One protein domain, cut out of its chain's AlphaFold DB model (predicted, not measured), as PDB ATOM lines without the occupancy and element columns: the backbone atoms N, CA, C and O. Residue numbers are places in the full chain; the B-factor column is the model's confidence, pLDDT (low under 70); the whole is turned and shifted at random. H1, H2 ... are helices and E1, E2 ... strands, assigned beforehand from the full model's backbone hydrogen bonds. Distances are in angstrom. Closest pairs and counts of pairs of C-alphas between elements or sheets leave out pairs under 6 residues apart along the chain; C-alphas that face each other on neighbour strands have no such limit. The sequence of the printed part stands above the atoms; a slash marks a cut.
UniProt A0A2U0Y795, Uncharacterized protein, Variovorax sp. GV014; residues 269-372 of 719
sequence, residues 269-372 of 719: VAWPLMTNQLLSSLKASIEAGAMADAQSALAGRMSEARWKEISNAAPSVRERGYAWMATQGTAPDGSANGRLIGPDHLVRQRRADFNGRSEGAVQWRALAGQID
ATOM      1  N   VAL A 269      74.194  -0.694 -61.576       92.56
ATOM      2  CA  VAL A 269      72.935  -0.181 -61.011       92.56
ATOM      3  C   VAL A 269      71.741  -1.029 -61.457       92.56
ATOM      4  O   VAL A 269      70.911  -1.433 -60.634       92.56
ATOM      5  N   ALA A 270      71.672  -1.345 -62.752       92.88
ATOM      6  CA  ALA A 270      70.557  -2.044 -63.375       92.88
ATOM      7  C   ALA A 270      70.371  -3.460 -62.813       92.88
ATOM      8  O   ALA A 270      69.251  -3.843 -62.470       92.88
ATOM      9  N   TRP A 271      71.448  -4.245 -62.672       93.75
ATOM     10  CA  TRP A 271      71.324  -5.633 -62.210       93.75
ATOM     11  C   TRP A 271      70.854  -5.736 -60.755       93.75
ATOM     12  O   TRP A 271      69.907  -6.495 -60.505       93.75
ATOM     13  N   PRO A 272      71.417  -4.981 -59.785       93.50
ATOM     14  CA  PRO A 272      70.875  -4.958 -58.430       93.50
ATOM     15  C   PRO A 272      69.422  -4.471 -58.369       93.50
ATOM     16  O   PRO A 272      68.622  -5.048 -57.629       93.50
ATOM     17  N   LEU A 273      69.050  -3.473 -59.179       93.31
ATOM     18  CA  LEU A 273      67.679  -2.968 -59.248       93.31
ATOM     19  C   LEU A 273      66.695  -4.031 -59.745       93.31
ATOM     20  O   LEU A 273      65.700  -4.300 -59.065       93.31
ATOM     21  N   MET A 274      66.991  -4.671 -60.879       92.06
ATOM     22  CA  MET A 274      66.164  -5.742 -61.444       92.06
ATOM     23  C   MET A 274      66.072  -6.934 -60.492       92.06
ATOM     24  O   MET A 274      64.983  -7.450 -60.251       92.06
ATOM     25  N   THR A 275      67.191  -7.332 -59.878       92.31
ATOM     26  CA  THR A 275      67.220  -8.414 -58.881       92.31
ATOM     27  C   THR A 275      66.350  -8.066 -57.676       92.31
ATOM     28  O   THR A 275      65.544  -8.879 -57.225       92.31
ATOM     29  N   ASN A 276      66.442  -6.835 -57.167       92.12
ATOM     30  CA  ASN A 276      65.607  -6.388 -56.061       92.12
ATOM     31  C   ASN A 276      64.110  -6.377 -56.426       92.12
ATOM     32  O   ASN A 276      63.282  -6.755 -55.592       92.12
ATOM     33  N   GLN A 277      63.751  -5.953 -57.642       91.62
ATOM     34  CA  GLN A 277      62.368  -5.976 -58.133       91.62
ATOM     35  C   GLN A 277      61.844  -7.406 -58.304       91.62
ATOM     36  O   GLN A 277      60.734  -7.695 -57.851       91.62
ATOM     37  N   LEU A 278      62.649  -8.307 -58.873       92.00
ATOM     38  CA  LEU A 278      62.333  -9.730 -59.012       92.00
ATOM     39  C   LEU A 278      62.068 -10.359 -57.642       92.00
ATOM     40  O   LEU A 278      61.022 -10.967 -57.442       92.00
ATOM     41  N   LEU A 279      62.971 -10.163 -56.677       90.56
ATOM     42  CA  LEU A 279      62.822 -10.705 -55.323       90.56
ATOM     43  C   LEU A 279      61.589 -10.144 -54.607       90.56
ATOM     44  O   LEU A 279      60.882 -10.883 -53.927       90.56
ATOM     45  N   SER A 280      61.305  -8.849 -54.777       88.25
ATOM     46  CA  SER A 280      60.112  -8.220 -54.191       88.25
ATOM     47  C   SER A 280      58.824  -8.768 -54.811       88.25
ATOM     48  O   SER A 280      57.874  -9.059 -54.087       88.25
ATOM     49  N   SER A 281      58.807  -8.959 -56.132       86.12
ATOM     50  CA  SER A 281      57.659  -9.505 -56.865       86.12
ATOM     51  C   SER A 281      57.448 -10.989 -56.567       86.12
ATOM     52  O   SER A 281      56.312 -11.424 -56.399       86.12
ATOM     53  N   LEU A 282      58.531 -11.760 -56.433       90.56
ATOM     54  CA  LEU A 282      58.491 -13.161 -56.022       90.56
ATOM     55  C   LEU A 282      57.918 -13.294 -54.610       90.56
ATOM     56  O   LEU A 282      57.008 -14.090 -54.398       90.56
ATOM     57  N   LYS A 283      58.391 -12.470 -53.665       90.00
ATOM     58  CA  LYS A 283      57.838 -12.415 -52.309       90.00
ATOM     59  C   LYS A 283      56.341 -12.104 -52.332       90.00
ATOM     60  O   LYS A 283      55.565 -12.854 -51.752       90.00
ATOM     61  N   ALA A 284      55.942 -11.045 -53.040       87.56
ATOM     62  CA  ALA A 284      54.539 -10.656 -53.154       87.56
ATOM     63  C   ALA A 284      53.679 -11.761 -53.794       87.56
ATOM     64  O   ALA A 284      52.552 -11.978 -53.366       87.56
ATOM     65  N   SER A 285      54.216 -12.491 -54.777       87.31
ATOM     66  CA  SER A 285      53.518 -13.600 -55.437       87.31
ATOM     67  C   SER A 285      53.349 -14.812 -54.518       87.31
ATOM     68  O   SER A 285      52.276 -15.406 -54.503       87.31
ATOM     69  N   ILE A 286      54.367 -15.155 -53.719       87.19
ATOM     70  CA  ILE A 286      54.285 -16.224 -52.708       87.19
ATOM     71  C   ILE A 286      53.267 -15.854 -51.626       87.19
ATOM     72  O   ILE A 286      52.409 -16.661 -51.278       87.19
ATOM     73  N   GLU A 287      53.322 -14.618 -51.124       85.50
ATOM     74  CA  GLU A 287      52.362 -14.119 -50.137       85.50
ATOM     75  C   GLU A 287      50.936 -14.099 -50.707       85.50
ATOM     76  O   GLU A 287      50.007 -14.541 -50.035       85.50
ATOM     77  N   ALA A 288      50.746 -13.663 -51.956       82.94
ATOM     78  CA  ALA A 288      49.447 -13.686 -52.625       82.94
ATOM     79  C   ALA A 288      48.933 -15.117 -52.872       82.94
ATOM     80  O   ALA A 288      47.746 -15.371 -52.679       82.94
ATOM     81  N   GLY A 289      49.814 -16.050 -53.248       79.94
ATOM     82  CA  GLY A 289      49.490 -17.469 -53.412       79.94
ATOM     83  C   GLY A 289      49.030 -18.105 -52.101       79.94
ATOM     84  O   GLY A 289      47.935 -18.653 -52.041       79.94
ATOM     85  N   ALA A 290      49.791 -17.918 -51.019       85.00
ATOM     86  CA  ALA A 290      49.414 -18.403 -49.693       85.00
ATOM     87  C   ALA A 290      48.109 -17.765 -49.180       85.00
ATOM     88  O   ALA A 290      47.291 -18.430 -48.545       85.00
ATOM     89  N   MET A 291      47.869 -16.484 -49.484       80.12
ATOM     90  CA  MET A 291      46.592 -15.826 -49.186       80.12
ATOM     91  C   MET A 291      45.435 -16.452 -49.972       80.12
ATOM     92  O   MET A 291      44.380 -16.713 -49.393       80.12
ATOM     93  N   ALA A 292      45.626 -16.740 -51.261       76.12
ATOM     94  CA  ALA A 292      44.625 -17.411 -52.084       76.12
ATOM     95  C   ALA A 292      44.339 -18.843 -51.594       76.12
ATOM     96  O   ALA A 292      43.175 -19.252 -51.548       76.12
ATOM     97  N   ASP A 293      45.365 -19.578 -51.160       77.31
ATOM     98  CA  ASP A 293      45.237 -20.929 -50.605       77.31
ATOM     99  C   ASP A 293      44.509 -20.923 -49.256       77.31
ATOM    100  O   ASP A 293      43.557 -21.684 -49.065       77.31
ATOM    101  N   ALA A 294      44.860 -20.011 -48.345       79.19
ATOM    102  CA  ALA A 294      44.189 -19.862 -47.053       79.19
ATOM    103  C   ALA A 294      42.715 -19.447 -47.204       79.19
ATOM    104  O   ALA A 294      41.836 -19.964 -46.503       79.19
ATOM    105  N   GLN A 295      42.416 -18.550 -48.151       72.88
ATOM    106  CA  GLN A 295      41.040 -18.187 -48.506       72.88
ATOM    107  C   GLN A 295      40.285 -19.370 -49.134       72.88
ATOM    108  O   GLN A 295      39.110 -19.584 -48.827       72.88
ATOM    109  N   SER A 296      40.958 -20.180 -49.954       67.12
ATOM    110  CA  SER A 296      40.384 -21.384 -50.567       67.12
ATOM    111  C   SER A 296      40.116 -22.496 -49.546       67.12
ATOM    112  O   SER A 296      39.090 -23.172 -49.635       67.12
ATOM    113  N   ALA A 297      40.989 -22.667 -48.551       67.44
ATOM    114  CA  ALA A 297      40.846 -23.657 -47.485       67.44
ATOM    115  C   ALA A 297      39.634 -23.374 -46.580       67.44
ATOM    116  O   ALA A 297      38.936 -24.297 -46.160       67.44
ATOM    117  N   LEU A 298      39.327 -22.097 -46.328       63.81
ATOM    118  CA  LEU A 298      38.147 -21.694 -45.554       63.81
ATOM    119  C   LEU A 298      36.824 -21.918 -46.271       63.81
ATOM    120  O   LEU A 298      35.797 -22.068 -45.609       63.81
ATOM    121  N   ALA A 299      36.839 -21.935 -47.601       60.81
ATOM    122  CA  ALA A 299      35.633 -22.135 -48.383       60.81
ATOM    123  C   ALA A 299      35.115 -23.583 -48.309       60.81
ATOM    124  O   ALA A 299      34.007 -23.816 -48.767       60.81
ATOM    125  N   GLY A 300      35.871 -24.527 -47.719       61.78
ATOM    126  CA  GLY A 300      35.454 -25.908 -47.448       61.78
ATOM    127  C   GLY A 300      34.988 -26.660 -48.700       61.78
ATOM    128  O   GLY A 300      33.892 -26.433 -49.208       61.78
ATOM    129  N   ARG A 301      35.791 -27.600 -49.207       68.88
ATOM    130  CA  ARG A 301      35.365 -28.414 -50.356       68.88
ATOM    131  C   ARG A 301      34.278 -29.392 -49.922       68.88
ATOM    132  O   ARG A 301      34.485 -30.180 -49.002       68.88
ATOM    133  N   MET A 302      33.131 -29.334 -50.582       77.19
ATOM    134  CA  MET A 302      31.996 -30.212 -50.335       77.19
ATOM    135  C   MET A 302      31.343 -30.582 -51.662       77.19
ATOM    136  O   MET A 302      31.252 -29.756 -52.568       77.19
ATOM    137  N   SER A 303      30.877 -31.818 -51.776       84.62
ATOM    138  CA  SER A 303      30.179 -32.290 -52.963       84.62
ATOM    139  C   SER A 303      28.763 -31.715 -53.059       84.62
ATOM    140  O   SER A 303      28.137 -31.381 -52.046       84.62
ATOM    141  N   GLU A 304      28.240 -31.598 -54.278       85.62
ATOM    142  CA  GLU A 304      26.873 -31.128 -54.514       85.62
ATOM    143  C   GLU A 304      25.844 -32.021 -53.807       85.62
ATOM    144  O   GLU A 304      24.885 -31.520 -53.210       85.62
ATOM    145  N   ALA A 305      26.057 -33.341 -53.833       83.56
ATOM    146  CA  ALA A 305      25.178 -34.304 -53.179       83.56
ATOM    147  C   ALA A 305      25.139 -34.087 -51.660       83.56
ATOM    148  O   ALA A 305      24.057 -33.973 -51.077       83.56
ATOM    149  N   ARG A 306      26.306 -33.921 -51.026       81.44
ATOM    150  CA  ARG A 306      26.407 -33.681 -49.583       81.44
ATOM    151  C   ARG A 306      25.823 -32.331 -49.173       81.44
ATOM    152  O   ARG A 306      25.188 -32.223 -48.125       81.44
ATOM    153  N   TRP A 307      25.982 -31.299 -50.002       84.69
ATOM    154  CA  TRP A 307      25.334 -30.009 -49.766       84.69
ATOM    155  C   TRP A 307      23.810 -30.111 -49.828       84.69
ATOM    156  O   TRP A 307      23.121 -29.578 -48.954       84.69
ATOM    157  N   LYS A 308      23.260 -30.787 -50.843       84.38
ATOM    158  CA  LYS A 308      21.810 -31.001 -50.960       84.38
ATOM    159  C   LYS A 308      21.273 -31.759 -49.750       84.38
ATOM    160  O   LYS A 308      20.256 -31.353 -49.203       84.38
ATOM    161  N   GLU A 309      21.986 -32.780 -49.286       84.12
ATOM    162  CA  GLU A 309      21.641 -33.528 -48.076       84.12
ATOM    163  C   GLU A 309      21.560 -32.613 -46.842       84.12
ATOM    164  O   GLU A 309      20.511 -32.527 -46.207       84.12
ATOM    165  N   ILE A 310      22.622 -31.857 -46.545       79.81
ATOM    166  CA  ILE A 310      22.685 -30.970 -45.370       79.81
ATOM    167  C   ILE A 310      21.641 -29.853 -45.458       79.81
ATOM    168  O   ILE A 310      20.957 -29.551 -44.483       79.81
ATOM    169  N   SER A 311      21.512 -29.237 -46.631       80.31
ATOM    170  CA  SER A 311      20.623 -28.093 -46.827       80.31
ATOM    171  C   SER A 311      19.140 -28.473 -46.888       80.31
ATOM    172  O   SER A 311      18.296 -27.611 -46.656       80.31
ATOM    173  N   ASN A 312      18.821 -29.743 -47.160       81.38
ATOM    174  CA  ASN A 312      17.468 -30.287 -47.042       81.38
ATOM    175  C   ASN A 312      17.175 -30.795 -45.619       81.38
ATOM    176  O   ASN A 312      16.053 -30.643 -45.146       81.38
ATOM    177  N   ALA A 313      18.168 -31.370 -44.928       78.44
ATOM    178  CA  ALA A 313      18.022 -31.875 -43.560       78.44
ATOM    179  C   ALA A 313      17.962 -30.757 -42.503       78.44
ATOM    180  O   ALA A 313      17.313 -30.911 -41.472       78.44
ATOM    181  N   ALA A 314      18.622 -29.627 -42.754       77.81
ATOM    182  CA  ALA A 314      18.635 -28.471 -41.869       77.81
ATOM    183  C   ALA A 314      18.364 -27.181 -42.667       77.81
ATOM    184  O   ALA A 314      19.307 -26.503 -43.087       77.81
ATOM    185  N   PRO A 315      17.084 -26.792 -42.851       74.25
ATOM    186  CA  PRO A 315      16.705 -25.559 -43.552       74.25
ATOM    187  C   PRO A 315      17.371 -24.303 -42.971       74.25
ATOM    188  O   PRO A 315      17.737 -23.386 -43.711       74.25
ATOM    189  N   SER A 316      17.654 -24.324 -41.662       68.12
ATOM    190  CA  SER A 316      18.374 -23.277 -40.929       68.12
ATOM    191  C   SER A 316      19.764 -22.956 -41.495       68.12
ATOM    192  O   SER A 316      20.280 -21.866 -41.268       68.12
ATOM    193  N   VAL A 317      20.379 -23.862 -42.264       68.88
ATOM    194  CA  VAL A 317      21.652 -23.621 -42.962       68.88
ATOM    195  C   VAL A 317      21.462 -22.639 -44.125       68.88
ATOM    196  O   VAL A 317      22.265 -21.721 -44.279       68.88
ATOM    197  N   ARG A 318      20.374 -22.761 -44.899       67.75
ATOM    198  CA  ARG A 318      20.031 -21.799 -45.965       67.75
ATOM    199  C   ARG A 318      19.511 -20.480 -45.389       67.75
ATOM    200  O   ARG A 318      19.863 -19.420 -45.894       67.75
ATOM    201  N   GLU A 319      18.718 -20.540 -44.319       71.81
ATOM    202  CA  GLU A 319      18.170 -19.354 -43.634       71.81
ATOM    203  C   GLU A 319      19.266 -18.508 -42.981       71.81
ATOM    204  O   GLU A 319      19.232 -17.282 -43.032       71.81
ATOM    205  N   ARG A 320      20.306 -19.159 -42.447       70.50
ATOM    206  CA  ARG A 320      21.548 -18.514 -42.017       70.50
ATOM    207  C   ARG A 320      22.477 -18.250 -43.202       70.50
ATOM    208  O   ARG A 320      23.674 -18.371 -43.028       70.50
ATOM    209  N   GLY A 321      21.977 -17.967 -44.402       70.56
ATOM    210  CA  GLY A 321      22.755 -17.436 -45.528       70.56
ATOM    211  C   GLY A 321      23.869 -18.314 -46.107       70.56
ATOM    212  O   GLY A 321      24.719 -17.776 -46.819       70.56
ATOM    213  N   TYR A 322      23.919 -19.622 -45.821       75.06
ATOM    214  CA  TYR A 322      24.911 -20.491 -46.449       75.06
ATOM    215  C   TYR A 322      24.482 -20.914 -47.860       75.06
ATOM    216  O   TYR A 322      23.343 -21.326 -48.086       75.06
ATOM    217  N   ALA A 323      25.411 -20.849 -48.808       78.75
ATOM    218  CA  ALA A 323      25.241 -21.247 -50.197       78.75
ATOM    219  C   ALA A 323      26.401 -22.136 -50.645       78.75
ATOM    220  O   ALA A 323      27.510 -22.037 -50.132       78.75
ATOM    221  N   TRP A 324      26.165 -22.990 -51.631       82.31
ATOM    222  CA  TRP A 324      27.203 -23.810 -52.246       82.31
ATOM    223  C   TRP A 324      27.387 -23.390 -53.697       82.31
ATOM    224  O   TRP A 324      26.414 -23.084 -54.386       82.31
ATOM    225  N   MET A 325      28.633 -23.363 -54.155       79.62
ATOM    226  CA  MET A 325      28.988 -22.945 -55.503       79.62
ATOM    227  C   MET A 325      29.912 -23.980 -56.134       79.62
ATOM    228  O   MET A 325      30.943 -24.315 -55.551       79.62
ATOM    229  N   ALA A 326      29.556 -24.461 -57.323       79.44
ATOM    230  CA  ALA A 326      30.359 -25.436 -58.048       79.44
ATOM    231  C   ALA A 326      31.777 -24.906 -58.330       79.44
ATOM    232  O   ALA A 326      31.994 -23.720 -58.586       79.44
ATOM    233  N   THR A 327      32.740 -25.817 -58.285       76.69
ATOM    234  CA  THR A 327      34.150 -25.618 -58.637       76.69
ATOM    235  C   THR A 327      34.548 -26.667 -59.677       76.69
ATOM    236  O   THR A 327      33.754 -27.546 -60.003       76.69
ATOM    237  N   GLN A 328      35.756 -26.584 -60.239       75.00
ATOM    238  CA  GLN A 328      36.197 -27.577 -61.221       75.00
ATOM    239  C   GLN A 328      36.471 -28.941 -60.565       75.00
ATOM    240  O   GLN A 328      37.110 -29.020 -59.513       75.00
ATOM    241  N   GLY A 329      36.017 -30.011 -61.225       78.25
ATOM    242  CA  GLY A 329      36.256 -31.404 -60.837       78.25
ATOM    243  C   GLY A 329      35.052 -32.116 -60.211       78.25
ATOM    244  O   GLY A 329      34.026 -31.517 -59.887       78.25
ATOM    245  N   THR A 330      35.210 -33.426 -60.033       81.12
ATOM    246  CA  THR A 330      34.182 -34.338 -59.516       81.12
ATOM    247  C   THR A 330      34.570 -34.799 -58.113       81.12
ATOM    248  O   THR A 330      35.735 -35.107 -57.857       81.12
ATOM    249  N   ALA A 331      33.619 -34.812 -57.183       80.12
ATOM    250  CA  ALA A 331      33.826 -35.341 -55.842       80.12
ATOM    251  C   ALA A 331      33.846 -36.890 -55.848       80.12
ATOM    252  O   ALA A 331      33.404 -37.502 -56.823       80.12
ATOM    253  N   PRO A 332      34.325 -37.549 -54.772       76.25
ATOM    254  CA  PRO A 332      34.372 -39.017 -54.685       76.25
ATOM    255  C   PRO A 332      33.011 -39.714 -54.833       76.25
ATOM    256  O   PRO A 332      32.961 -40.897 -55.148       76.25
ATOM    257  N   ASP A 333      31.915 -38.987 -54.615       78.69
ATOM    258  CA  ASP A 333      30.539 -39.463 -54.781       78.69
ATOM    259  C   ASP A 333      29.990 -39.295 -56.213       78.69
ATOM    260  O   ASP A 333      28.811 -39.540 -56.456       78.69
ATOM    261  N   GLY A 334      30.828 -38.866 -57.164       81.50
ATOM    262  CA  GLY A 334      30.458 -38.667 -58.567       81.50
ATOM    263  C   GLY A 334      29.710 -37.362 -58.858       81.50
ATOM    264  O   GLY A 334      29.445 -37.070 -60.022       81.50
ATOM    265  N   SER A 335      29.391 -36.556 -57.840       86.12
ATOM    266  CA  SER A 335      28.738 -35.255 -58.019       86.12
ATOM    267  C   SER A 335      29.747 -34.120 -58.236       86.12
ATOM    268  O   SER A 335      30.952 -34.283 -58.020       86.12
ATOM    269  N   ALA A 336      29.278 -32.954 -58.691       83.25
ATOM    270  CA  ALA A 336      30.145 -31.793 -58.868       83.25
ATOM    271  C   ALA A 336      30.779 -31.394 -57.526       83.25
ATOM    272  O   ALA A 336      30.109 -31.349 -56.493       83.25
ATOM    273  N   ASN A 337      32.080 -31.104 -57.530       82.69
ATOM    274  CA  ASN A 337      32.746 -30.572 -56.348       82.69
ATOM    275  C   ASN A 337      32.458 -29.071 -56.226       82.69
ATOM    276  O   ASN A 337      32.368 -28.366 -57.231       82.69
ATOM    277  N   GLY A 338      32.350 -28.538 -55.015       79.75
ATOM    278  CA  GLY A 338      32.091 -27.113 -54.828       79.75
ATOM    279  C   GLY A 338      32.507 -26.585 -53.472       79.75
ATOM    280  O   GLY A 338      33.025 -27.308 -52.623       79.75
ATOM    281  N   ARG A 339      32.306 -25.283 -53.293       77.00
ATOM    282  CA  ARG A 339      32.695 -24.531 -52.103       77.00
ATOM    283  C   ARG A 339      31.476 -23.983 -51.374       77.00
ATOM    284  O   ARG A 339      30.516 -23.555 -52.013       77.00
ATOM    285  N   LEU A 340      31.537 -23.961 -50.049       73.31
ATOM    286  CA  LEU A 340      30.531 -23.375 -49.174       73.31
ATOM    287  C   LEU A 340      30.816 -21.876 -48.942       73.31
ATOM    288  O   LEU A 340      31.936 -21.465 -48.655       73.31
ATOM    289  N   ILE A 341      29.779 -21.056 -49.028       70.31
ATOM    290  CA  ILE A 341      29.746 -19.611 -48.776       70.31
ATOM    291  C   ILE A 341      28.790 -19.414 -47.594       70.31
ATOM    292  O   ILE A 341      27.762 -20.072 -47.574       70.31
ATOM    293  N   GLY A 342      29.091 -18.576 -46.597       66.94
ATOM    294  CA  GLY A 342      28.224 -18.359 -45.419       66.94
ATOM    295  C   GLY A 342      28.291 -16.930 -44.869       66.94
ATOM    296  O   GLY A 342      29.204 -16.199 -45.259       66.94
ATOM    297  N   PRO A 343      27.367 -16.505 -43.982       67.00
ATOM    298  CA  PRO A 343      27.318 -15.134 -43.483       67.00
ATOM    299  C   PRO A 343      28.285 -14.888 -42.317       67.00
ATOM    300  O   PRO A 343      28.698 -15.800 -41.600       67.00
ATOM    301  N   ASP A 344      28.619 -13.608 -42.177       58.16
ATOM    302  CA  ASP A 344      29.689 -12.988 -41.394       58.16
ATOM    303  C   ASP A 344      31.119 -13.464 -41.680       58.16
ATOM    304  O   ASP A 344      31.787 -14.230 -40.979       58.16
ATOM    305  N   HIS A 345      31.577 -12.855 -42.770       62.06
ATOM    306  CA  HIS A 345      32.869 -12.895 -43.418       62.06
ATOM    307  C   HIS A 345      34.024 -12.362 -42.556       62.06
ATOM    308  O   HIS A 345      35.129 -12.864 -42.695       62.06
ATOM    309  N   LEU A 346      33.824 -11.403 -41.645       59.00
ATOM    310  CA  LEU A 346      34.947 -10.631 -41.085       59.00
ATOM    311  C   LEU A 346      35.877 -11.423 -40.156       59.00
ATOM    312  O   LEU A 346      37.092 -11.305 -40.275       59.00
ATOM    313  N   VAL A 347      35.358 -12.243 -39.235       63.97
ATOM    314  CA  VAL A 347      36.217 -13.016 -38.309       63.97
ATOM    315  C   VAL A 347      36.919 -14.161 -39.044       63.97
ATOM    316  O   VAL A 347      38.098 -14.424 -38.805       63.97
ATOM    317  N   ARG A 348      36.221 -14.817 -39.979       65.31
ATOM    318  CA  ARG A 348      36.791 -15.890 -40.806       65.31
ATOM    319  C   ARG A 348      37.782 -15.355 -41.832       65.31
ATOM    320  O   ARG A 348      38.838 -15.954 -41.963       65.31
ATOM    321  N   GLN A 349      37.503 -14.224 -42.478       69.19
ATOM    322  CA  GLN A 349      38.452 -13.517 -43.344       69.19
ATOM    323  C   GLN A 349      39.667 -13.053 -42.560       69.19
ATOM    324  O   GLN A 349      40.773 -13.345 -42.974       69.19
ATOM    325  N   ARG A 350      39.500 -12.445 -41.379       75.69
ATOM    326  CA  ARG A 350      40.652 -12.080 -40.536       75.69
ATOM    327  C   ARG A 350      41.511 -13.293 -40.190       75.69
ATOM    328  O   ARG A 350      42.730 -13.179 -40.167       75.69
ATOM    329  N   ARG A 351      40.895 -14.456 -39.944       75.50
ATOM    330  CA  ARG A 351      41.621 -15.713 -39.716       75.50
ATOM    331  C   ARG A 351      42.264 -16.255 -41.001       75.50
ATOM    332  O   ARG A 351      43.380 -16.749 -40.919       75.50
ATOM    333  N   ALA A 352      41.606 -16.122 -42.156       74.56
ATOM    334  CA  ALA A 352      42.156 -16.408 -43.488       74.56
ATOM    335  C   ALA A 352      43.412 -15.594 -43.738       74.56
ATOM    336  O   ALA A 352      44.454 -16.141 -44.057       74.56
ATOM    337  N   ASP A 353      43.291 -14.286 -43.546       79.00
ATOM    338  CA  ASP A 353      44.322 -13.308 -43.817       79.00
ATOM    339  C   ASP A 353      45.476 -13.494 -42.833       79.00
ATOM    340  O   ASP A 353      46.635 -13.403 -43.220       79.00
ATOM    341  N   PHE A 354      45.185 -13.802 -41.565       83.56
ATOM    342  CA  PHE A 354      46.210 -14.148 -40.582       83.56
ATOM    343  C   PHE A 354      46.955 -15.431 -40.970       83.56
ATOM    344  O   PHE A 354      48.185 -15.433 -41.002       83.56
ATOM    345  N   ASN A 355      46.226 -16.502 -41.299       82.31
ATOM    346  CA  ASN A 355      46.815 -17.779 -41.696       82.31
ATOM    347  C   ASN A 355      47.615 -17.643 -42.996       82.31
ATOM    348  O   ASN A 355      48.766 -18.055 -43.027       82.31
ATOM    349  N   GLY A 356      47.056 -16.997 -44.020       84.06
ATOM    350  CA  GLY A 356      47.701 -16.764 -45.311       84.06
ATOM    351  C   GLY A 356      48.946 -15.890 -45.193       84.06
ATOM    352  O   GLY A 356      49.976 -16.217 -45.775       84.06
ATOM    353  N   ARG A 357      48.924 -14.839 -44.357       86.75
ATOM    354  CA  ARG A 357      50.138 -14.063 -44.034       86.75
ATOM    355  C   ARG A 357      51.177 -14.915 -43.316       86.75
ATOM    356  O   ARG A 357      52.361 -14.813 -43.629       86.75
ATOM    357  N   SER A 358      50.759 -15.729 -42.347       87.12
ATOM    358  CA  SER A 358      51.686 -16.575 -41.598       87.12
ATOM    359  C   SER A 358      52.310 -17.654 -42.481       87.12
ATOM    360  O   SER A 358      53.509 -17.899 -42.384       87.12
ATOM    361  N   GLU A 359      51.518 -18.290 -43.339       86.50
ATOM    362  CA  GLU A 359      51.948 -19.339 -44.258       86.50
ATOM    363  C   GLU A 359      52.824 -18.768 -45.375       86.50
ATOM    364  O   GLU A 359      53.920 -19.274 -45.604       86.50
ATOM    365  N   GLY A 360      52.432 -17.636 -45.965       87.44
ATOM    366  CA  GLY A 360      53.258 -16.897 -46.919       87.44
ATOM    367  C   GLY A 360      54.607 -16.487 -46.323       87.44
ATOM    368  O   GLY A 360      55.645 -16.660 -46.961       87.44
ATOM    369  N   ALA A 361      54.632 -16.038 -45.063       87.56
ATOM    370  CA  ALA A 361      55.878 -15.720 -44.366       87.56
ATOM    371  C   ALA A 361      56.763 -16.956 -44.125       87.56
ATOM    372  O   ALA A 361      57.989 -16.853 -44.208       87.56
ATOM    373  N   VAL A 362      56.174 -18.122 -43.841       89.06
ATOM    374  CA  VAL A 362      56.910 -19.392 -43.696       89.06
ATOM    375  C   VAL A 362      57.482 -19.844 -45.039       89.06
ATOM    376  O   VAL A 362      58.669 -20.163 -45.107       89.06
ATOM    377  N   GLN A 363      56.681 -19.812 -46.108       87.81
ATOM    378  CA  GLN A 363      57.121 -20.163 -47.461       87.81
ATOM    379  C   GLN A 363      58.242 -19.232 -47.941       87.81
ATOM    380  O   GLN A 363      59.270 -19.697 -48.432       87.81
ATOM    381  N   TRP A 364      58.109 -17.921 -47.710       91.00
ATOM    382  CA  TRP A 364      59.166 -16.959 -48.018       91.00
ATOM    383  C   TRP A 364      60.442 -17.219 -47.212       91.00
ATOM    384  O   TRP A 364      61.536 -17.107 -47.759       91.00
ATOM    385  N   ARG A 365      60.338 -17.601 -45.930       89.06
ATOM    386  CA  ARG A 365      61.504 -17.829 -45.056       89.06
ATOM    387  C   ARG A 365      62.466 -18.886 -45.612       89.06
ATOM    388  O   ARG A 365      63.674 -18.727 -45.448       89.06
ATOM    389  N   ALA A 366      61.953 -19.913 -46.292       85.25
ATOM    390  CA  ALA A 366      62.771 -20.949 -46.926       85.25
ATOM    391  C   ALA A 366      63.691 -20.392 -48.033       85.25
ATOM    392  O   ALA A 366      64.822 -20.853 -48.191       85.25
ATOM    393  N   LEU A 367      63.229 -19.371 -48.761       86.00
ATOM    394  CA  LEU A 367      64.012 -18.668 -49.781       86.00
ATOM    395  C   LEU A 367      64.847 -17.536 -49.176       86.00
ATOM    396  O   LEU A 367      65.993 -17.332 -49.565       86.00
ATOM    397  N   ALA A 368      64.301 -16.828 -48.185       86.50
ATOM    398  CA  ALA A 368      64.949 -15.692 -47.537       86.50
ATOM    399  C   ALA A 368      66.290 -16.062 -46.890       86.50
ATOM    400  O   ALA A 368      67.205 -15.246 -46.895       86.50
ATOM    401  N   GLY A 369      66.434 -17.293 -46.384       85.75
ATOM    402  CA  GLY A 369      67.699 -17.789 -45.827       85.75
ATOM    403  C   GLY A 369      68.851 -17.873 -46.837       85.75
ATOM    404  O   GLY A 369      70.005 -17.946 -46.428       85.75
ATOM    405  N   GLN A 370      68.556 -17.834 -48.140       88.00
ATOM    406  CA  GLN A 370      69.546 -17.843 -49.225       88.00
ATOM    407  C   GLN A 370      69.887 -16.427 -49.722       88.00
ATOM    408  O   GLN A 370      70.720 -16.266 -50.612       88.00
ATOM    409  N   ILE A 371      69.244 -15.394 -49.168       90.81
ATOM    410  CA  ILE A 371      69.371 -14.000 -49.600       90.81
ATOM    411  C   ILE A 371      70.098 -13.206 -48.511       90.81
ATOM    412  O   ILE A 371      69.691 -13.197 -47.351       90.81
ATOM    413  N   ASP A 372      71.142 -12.465 -48.887       90.56
ATOM    414  CA  ASP A 372      71.782 -11.488 -47.996       90.56
ATOM    415  C   ASP A 372      70.907 -10.225 -47.885       90.56
ATOM    416  O   ASP A 372      71.146  -9.199 -48.533       90.56
TER     417      ASP A 372
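Overview. This is residues 269 to 372 of the 719 residues of an uncharacterized protein of Variovorax sp. GV014 (UniProt A0A2U0Y795). Two long helices, H1 and H4, run opposite ways and cross at a slant to make a long arm, and at one end of it sits a small head: a three-stranded sheet of E1, E2 and E3 with H2 packed on one face. Short H3 follows H2 at a corner, and residues 269 to 278 of H1 stick out freely. The 104 printed residues hold four named helices and three named strands in the order H1 E1 H2 H3 E2 E3 H4; the sheet order is E1, E3, E2, antiparallel, and the class is mostly helix. The whole is only just loose, close to extended, with a radius of gyration of the C-alphas of 19.3 A and spans of 65 by 30 by 21 A.

Arrangement. H1, residues 269 to 298, and H4, residues 345 to 368, touch at a steep tilt of 41 degrees, opposite ways; their closest C-alphas are those of Met 291 and Gly 356, 4.1 A apart. E1, residues 301 to 303, is an edge strand, antiparallel at 127 degrees to the inner strand E3, residues 336 to 341, with N 302 and O 338 within hydrogen-bond range at 2.9 A. H1 only grazes the sheet, with residues 296 to 298. H2, residues 304 to 313, is on the sheet at a height of 9.3 A, over E3 and only just not over E1, where 2 of its C-alphas fall. It runs along the strands, at 13 degrees to E3 on the local plane; the closest C-alphas of H2 and E3 are those of Glu 304 and Ala 336, 5.5 A apart. H3, residues 315 to 319, only just touches H2, with 3 pairs of C-alphas within 8 A and only at the corner; the closest are those of Ser 311 and Val 317, 6.0 A apart. E2, residues 323 to 330, bends by 70 degrees at residue 327. E2 and E3 form an antiparallel hairpin at 148 degrees, with N 341 and O 323 at 2.7 A and N 337 and O 329 at 3.1 A, within hydrogen-bond range. E1, H2, H3 and E2 make a split strand-helix-strand unit, two strands running the same way with E3 between them, and its crossover is right-handed. H4 is not on the sheet. Every O i to N i+4 pair is within hydrogen-bond range in H1, H2 and H3, and 18 of 20 are in H4.

Along the chain. H1 begins at C-alpha 269, (72.935, -0.181, -61.011), and is 43.7 A long. E1 is 7.0 A, H2 14.1 A and H3 6.4 A long. E2 begins at C-alpha 323, (25.241, -21.247, -50.197), and is 18.4 A long; E3 is 15.8 A. H4, 32.5 A long, ends at C-alpha 368, (64.949, -15.692, -47.537).

Size, cuts and confidence. The C-alphas farthest apart, those of Val 269 and Ala 313, are 65.8 A apart. The printed part has no cut, and its six links are tight. Mean pLDDT of the printed part is 80.2; residues 296 to 301, 316 to 318 and 342 to 349 are under 70.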